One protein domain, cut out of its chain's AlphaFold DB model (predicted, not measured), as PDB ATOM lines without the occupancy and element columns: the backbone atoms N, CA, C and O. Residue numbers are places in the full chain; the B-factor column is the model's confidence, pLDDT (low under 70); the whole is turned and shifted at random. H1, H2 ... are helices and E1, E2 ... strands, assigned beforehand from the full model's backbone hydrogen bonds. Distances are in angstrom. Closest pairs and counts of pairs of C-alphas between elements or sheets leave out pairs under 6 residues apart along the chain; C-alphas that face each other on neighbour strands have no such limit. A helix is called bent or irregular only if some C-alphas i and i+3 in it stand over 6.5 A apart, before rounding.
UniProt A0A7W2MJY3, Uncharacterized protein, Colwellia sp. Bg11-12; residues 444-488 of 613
ATOM      1  N   VAL A 444     156.774 112.822 155.370       96.62
ATOM      2  CA  VAL A 444     156.309 114.143 155.781       96.62
ATOM      3  C   VAL A 444     157.340 115.203 155.411       96.62
ATOM      4  O   VAL A 444     158.549 114.997 155.567       96.62
ATOM      5  N   ILE A 445     156.872 116.355 154.944       94.81
ATOM      6  CA  ILE A 445     157.692 117.511 154.596       94.81
ATOM      7  C   ILE A 445     157.347 118.656 155.538       94.81
ATOM      8  O   ILE A 445     156.213 119.121 155.592       94.81
ATOM      9  N   GLN A 446     158.344 119.146 156.269       93.06
ATOM     10  CA  GLN A 446     158.196 120.368 157.046       93.06
ATOM     11  C   GLN A 446     158.453 121.590 156.158       93.06
ATOM     12  O   GLN A 446     159.523 121.706 155.548       93.06
ATOM     13  N   MET A 447     157.480 122.499 156.110       91.62
ATOM     14  CA  MET A 447     157.511 123.747 155.332       91.62
ATOM     15  C   MET A 447     156.950 124.916 156.161       91.62
ATOM     16  O   MET A 447     156.684 124.758 157.353       91.62
ATOM     17  N   ARG A 448     156.799 126.101 155.559       89.38
ATOM     18  CA  ARG A 448     156.133 127.272 156.156       89.38
ATOM     19  C   ARG A 448     154.993 127.778 155.288       89.38
ATOM     20  O   ARG A 448     155.108 127.766 154.063       89.38
ATOM     21  N   LYS A 449     153.939 128.301 155.921       87.88
ATOM     22  CA  LYS A 449     152.865 129.021 155.220       87.88
ATOM     23  C   LYS A 449     153.430 130.185 154.415       87.88
ATOM     24  O   LYS A 449     154.319 130.914 154.867       87.88
ATOM     25  N   LYS A 450     152.906 130.351 153.205       80.94
ATOM     26  CA  LYS A 450     153.245 131.464 152.327       80.94
ATOM     27  C   LYS A 450     152.375 132.666 152.682       80.94
ATOM     28  O   LYS A 450     151.245 132.782 152.219       80.94
ATOM     29  N   ASN A 451     152.902 133.570 153.502       76.25
ATOM     30  CA  ASN A 451     152.202 134.814 153.801       76.25
ATOM     31  C   ASN A 451     152.355 135.796 152.629       76.25
ATOM     32  O   ASN A 451     153.456 136.023 152.125       76.25
ATOM     33  N   LEU A 452     151.240 136.387 152.195       73.38
ATOM     34  CA  LEU A 452     151.200 137.327 151.065       73.38
ATOM     35  C   LEU A 452     151.870 138.677 151.374       73.38
ATOM     36  O   LEU A 452     152.179 139.430 150.454       73.38
ATOM     37  N   ASP A 453     152.094 138.984 152.651       74.38
ATOM     38  CA  ASP A 453     152.653 140.245 153.148       74.38
ATOM     39  C   ASP A 453     154.178 140.202 153.384       74.38
ATOM     40  O   ASP A 453     154.765 141.189 153.823       74.38
ATOM     41  N   GLY A 454     154.832 139.072 153.086       62.09
ATOM     42  CA  GLY A 454     156.274 138.890 153.278       62.09
ATOM     43  C   GLY A 454     156.700 138.601 154.722       62.09
ATOM     44  O   GLY A 454     157.899 138.535 154.997       62.09
ATOM     45  N   THR A 455     155.755 138.406 155.645       70.00
ATOM     46  CA  THR A 455     156.055 137.952 157.008       70.00
ATOM     47  C   THR A 455     156.379 136.456 157.048       70.00
ATOM     48  O   THR A 455     156.068 135.689 156.135       70.00
ATOM     49  N   VAL A 456     157.039 136.018 158.122       68.25
ATOM     50  CA  VAL A 456     157.316 134.596 158.342       68.25
ATOM     51  C   VAL A 456     156.025 133.888 158.758       68.25
ATOM     52  O   VAL A 456     155.498 134.172 159.829       68.25
ATOM     53  N   GLY A 457     155.540 132.965 157.925       76.69
ATOM     54  CA  GLY A 457     154.390 132.116 158.243       76.69
ATOM     55  C   GLY A 457     154.719 130.958 159.187       76.69
ATOM     56  O   GLY A 457     155.886 130.588 159.361       76.69
ATOM     57  N   ASP A 458     153.670 130.371 159.768       83.12
ATOM     58  CA  ASP A 458     153.765 129.224 160.676       83.12
ATOM     59  C   ASP A 458     154.364 127.992 159.990       83.12
ATOM     60  O   ASP A 458     154.224 127.805 158.777       83.12
ATOM     61  N   TYR A 459     155.003 127.121 160.778       87.06
ATOM     62  CA  TYR A 459     155.422 125.811 160.288       87.06
ATOM     63  C   TYR A 459     154.217 124.921 159.992       87.06
ATOM     64  O   TYR A 459     153.245 124.896 160.743       87.06
ATOM     65  N   VAL A 460     154.334 124.137 158.926       91.31
ATOM     66  CA  VAL A 460     153.343 123.141 158.513       91.31
ATOM     67  C   VAL A 460     154.012 121.803 158.230       91.31
ATOM     68  O   VAL A 460     155.217 121.743 157.957       91.31
ATOM     69  N   LEU A 461     153.218 120.736 158.288       94.25
ATOM     70  CA  LEU A 461     153.605 119.388 157.887       94.25
ATOM     71  C   LEU A 461     152.755 118.972 156.696       94.25
ATOM     72  O   LEU A 461     151.532 118.948 156.803       94.25
ATOM     73  N   LEU A 462     153.405 118.640 155.588       95.19
ATOM     74  CA  LEU A 462     152.749 118.163 154.377       95.19
ATOM     75  C   LEU A 462     153.008 116.670 154.202       95.19
ATOM     76  O   LEU A 462     154.145 116.224 154.344       95.19
ATOM     77  N   THR A 463     151.963 115.921 153.885       95.31
ATOM     78  CA  THR A 463     152.031 114.536 153.392       95.31
ATOM     79  C   THR A 463     151.520 114.432 151.957       95.31
ATOM     80  O   THR A 463     151.767 113.430 151.298       95.31
ATOM     81  N   ASP A 464     150.812 115.456 151.471       92.50
ATOM     82  CA  ASP A 464     150.360 115.576 150.089       92.50
ATOM     83  C   ASP A 464     151.318 116.477 149.295       92.50
ATOM     84  O   ASP A 464     151.366 117.696 149.484       92.50
ATOM     85  N   ASP A 465     152.085 115.862 148.392       91.88
ATOM     86  CA  ASP A 465     153.067 116.551 147.552       91.88
ATOM     87  C   ASP A 465     152.419 117.588 146.612       91.88
ATOM     88  O   ASP A 465     153.084 118.542 146.199       91.88
ATOM     89  N   SER A 466     151.123 117.461 146.292       91.31
ATOM     90  CA  SER A 466     150.420 118.425 145.432       91.31
ATOM     91  C   SER A 466     150.308 119.813 146.067       91.31
ATOM     92  O   SER A 466     150.242 120.816 145.354       91.31
ATOM     93  N   LEU A 467     150.377 119.876 147.398       92.50
ATOM     94  CA  LEU A 467     150.276 121.108 148.165       92.50
ATOM     95  C   LEU A 467     151.594 121.884 148.231       92.50
ATOM     96  O   LEU A 467     151.581 123.060 148.575       92.50
ATOM     97  N   ILE A 468     152.740 121.285 147.882       92.31
ATOM     98  CA  ILE A 468     154.077 121.890 148.060       92.31
ATOM     99  C   ILE A 468     154.173 123.302 147.457       92.31
ATOM    100  O   ILE A 468     154.819 124.175 148.039       92.31
ATOM    101  N   ALA A 469     153.525 123.544 146.311       90.56
ATOM    102  CA  ALA A 469     153.563 124.830 145.612       90.56
ATOM    103  C   ALA A 469     152.926 125.995 146.403       90.56
ATOM    104  O   ALA A 469     153.244 127.162 146.144       90.56
ATOM    105  N   ASP A 470     152.073 125.684 147.380       90.06
ATOM    106  CA  ASP A 470     151.370 126.661 148.215       90.06
ATOM    107  C   ASP A 470     152.199 127.110 149.433       90.06
ATOM    108  O   ASP A 470     151.833 128.065 150.125       90.06
ATOM    109  N   TYR A 471     153.361 126.489 149.667       91.12
ATOM    110  CA  TYR A 471     154.206 126.722 150.840       91.12
ATOM    111  C   TYR A 471     155.627 127.152 150.472       91.12
ATOM    112  O   TYR A 471     156.093 127.023 149.342       91.12
ATOM    113  N   THR A 472     156.343 127.670 151.468       88.81
ATOM    114  CA  THR A 472     157.736 128.108 151.340       88.81
ATOM    115  C   THR A 472     158.660 127.156 152.097       88.81
ATOM    116  O   THR A 472     158.342 126.693 153.196       88.81
ATOM    117  N   GLY A 473     159.832 126.869 151.526       85.75
ATOM    118  CA  GLY A 473     160.855 126.058 152.178       85.75
ATOM    119  C   GLY A 473     161.430 126.684 153.455       85.75
ATOM    120  O   GLY A 473     161.361 127.891 153.677       85.75
ATOM    121  N   ILE A 474     162.021 125.839 154.298       82.25
ATOM    122  CA  ILE A 474     162.589 126.216 155.607       82.25
ATOM    123  C   ILE A 474     164.114 126.085 155.661       82.25
ATOM    124  O   ILE A 474     164.735 126.526 156.626       82.25
ATOM    125  N   VAL A 475     164.721 125.481 154.637       77.38
ATOM    126  CA  VAL A 475     166.171 125.335 154.487       77.38
ATOM    127  C   VAL A 475     166.583 125.917 153.141       77.38
ATOM    128  O   VAL A 475     165.915 125.685 152.142       77.38
ATOM    129  N   LEU A 476     167.700 126.639 153.096       74.12
ATOM    130  CA  LEU A 476     168.321 127.041 151.834       74.12
ATOM    131  C   LEU A 476     169.204 125.903 151.311       74.12
ATOM    132  O   LEU A 476     170.133 125.475 151.998       74.12
ATOM    133  N   ARG A 477     168.937 125.432 150.092       71.06
ATOM    134  CA  ARG A 477     169.789 124.492 149.352       71.06
ATOM    135  C   ARG A 477     169.997 125.047 147.949       71.06
ATOM    136  O   ARG A 477     169.032 125.365 147.273       71.06
ATOM    137  N   ASP A 478     171.255 125.215 147.549       82.06
ATOM    138  CA  ASP A 478     171.637 125.743 146.229       82.06
ATOM    139  C   ASP A 478     170.987 127.099 145.870       82.06
ATOM    140  O   ASP A 478     170.750 127.412 144.709       82.06
ATOM    141  N   GLY A 479     170.717 127.930 146.885       75.44
ATOM    142  CA  GLY A 479     170.081 129.244 146.722       75.44
ATOM    143  C   GLY A 479     168.550 129.213 146.651       75.44
ATOM    144  O   GLY A 479     167.936 130.277 146.612       75.44
ATOM    145  N   GLU A 480     167.932 128.033 146.700       79.50
ATOM    146  CA  GLU A 480     166.482 127.848 146.714       79.50
ATOM    147  C   GLU A 480     165.995 127.429 148.110       79.50
ATOM    148  O   GLU A 480     166.646 126.658 148.824       79.50
ATOM    149  N   ALA A 481     164.851 127.967 148.533       80.12
ATOM    150  CA  ALA A 481     164.226 127.582 149.791       80.12
ATOM    151  C   ALA A 481     163.469 126.260 149.605       80.12
ATOM    152  O   ALA A 481     162.451 126.215 148.920       80.12
ATOM    153  N   VAL A 482     163.924 125.199 150.269       87.38
ATOM    154  CA  VAL A 482     163.346 123.851 150.197       87.38
ATOM    155  C   VAL A 482     162.785 123.390 151.544       87.38
ATOM    156  O   VAL A 482     163.229 123.813 152.618       87.38
ATOM    157  N   GLY A 483     161.776 122.521 151.497       86.94
ATOM    158  CA  GLY A 483     161.239 121.844 152.678       86.94
ATOM    159  C   GLY A 483     162.198 120.786 153.234       86.94
ATOM    160  O   GLY A 483     163.102 120.309 152.542       86.94
ATOM    161  N   LYS A 484     161.998 120.385 154.492       90.50
ATOM    162  CA  LYS A 484     162.735 119.269 155.107       90.50
ATOM    163  C   LYS A 484     161.864 118.016 155.086       90.50
ATOM    164  O   LYS A 484     160.927 117.919 155.873       90.50
ATOM    165  N   ARG A 485     162.185 117.061 154.210       91.94
ATOM    166  CA  ARG A 485     161.473 115.777 154.111       91.94
ATOM    167  C   ARG A 485     162.069 114.720 155.035       91.94
ATOM    168  O   ARG A 485     163.290 114.574 155.112       91.94
ATOM    169  N   VAL A 486     161.202 113.952 155.681       93.62
ATOM    170  CA  VAL A 486     161.527 112.706 156.381       93.62
ATOM    171  C   VAL A 486     160.626 111.614 155.823       93.62
ATOM    172  O   VAL A 486     159.422 111.804 155.737       93.62
ATOM    173  N   SER A 487     161.203 110.476 155.447       94.88
ATOM    174  CA  SER A 487     160.472 109.345 154.869       94.88
ATOM    175  C   SER A 487     160.907 108.018 155.480       94.88
ATOM    176  O   SER A 487     161.988 107.919 156.078       94.88
ATOM    177  N   THR A 488     160.075 106.995 155.320       94.25
ATOM    178  CA  THR A 488     160.421 105.596 155.559       94.25
ATOM    179  C   THR A 488     160.246 104.771 154.287       94.25
ATOM    180  O   THR A 488     159.497 105.132 153.388       94.25
TER     181      THR A 488
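AT A GLANCE: This is residues 444 to 488 of the 613 residues of an uncharacterized protein of Colwellia sp. Bg11-12 (UniProt A0A7W2MJY3). What does this domain look like? A small, elongated antiparallel sheet of three strands, with E1 in the middle between E2 and E5, has one short helix, H1, grazing it and a second, two-stranded hairpin, E3 and E4, set off from it as a small arm that leads into E5. The loop of residues 450 to 458 joins E1 to E2 and reaches one far end of the long axis, and E5 runs toward the other. What is it made of? The printed part has 45 residues with one named helix and five named strands, in the order E1, E2, H1, E3, E4, E5, and its class is mixed, helices and strands. How large is it? It is compact, with a radius of gyration of the C-alphas of 10.4 A, and spans 35 by 23 by 16 A.

HOW THE PARTS SIT: What stands beside the first strand? E1, residues 444 to 449, is the inner strand; E2, residues 459 to 462, is its antiparallel neighbour at 138 degrees and forms a hairpin with it, with N 445 and O 462 at 2.8 A. E5, residues 484 to 487, is its other antiparallel neighbour at 156 degrees, with N 446 and O 484 at 2.9 A. Where is the helix? H1, residues 465 to 470, is on the sheet but only grazes it; the closest C-alphas of H1 and E1 are those of Asp 470 and Lys 449, 7.5 A apart. H1 is irregular, C-alphas 466 and 469 being 7.1 A apart; 0 of its 2 O i to N i+4 pairs and 2 of its 3 O i to N i+3 pairs are within hydrogen-bond range. How does the second sheet sit? E3, residues 475 to 477, and E4, residues 480 to 482, form an antiparallel hairpin at 131 degrees, with N 482 and O 475 at 2.8 A. E3 is apart from E1 and E2, and E4 runs on into E5 at 40 degrees across a break of 1 residue.

IN THESE COORDINATES: Where does the first strand lie? E1 begins with C-alpha 444 at (156.309, 114.143, 155.781) and is 15.3 A long. How long are the next elements? E2 measures 10.0 A and H1 10.3 A, H1 beginning with C-alpha 465 at (153.067, 116.551, 147.552). And the last three? E3 is 6.3 A, E4 6.2 A and E5 10.2 A, ending with C-alpha 487 at (160.472, 109.345, 154.869).

THE WHOLE: How far does it reach? The two C-alphas farthest apart, those of Asp 453 and Thr 488, are 35.6 A apart. Are there cuts or long links? The printed part has no cut and no long link. Where is confidence low? The mean pLDDT of the printed part is 85.6, with residues 454 and 456 under 70.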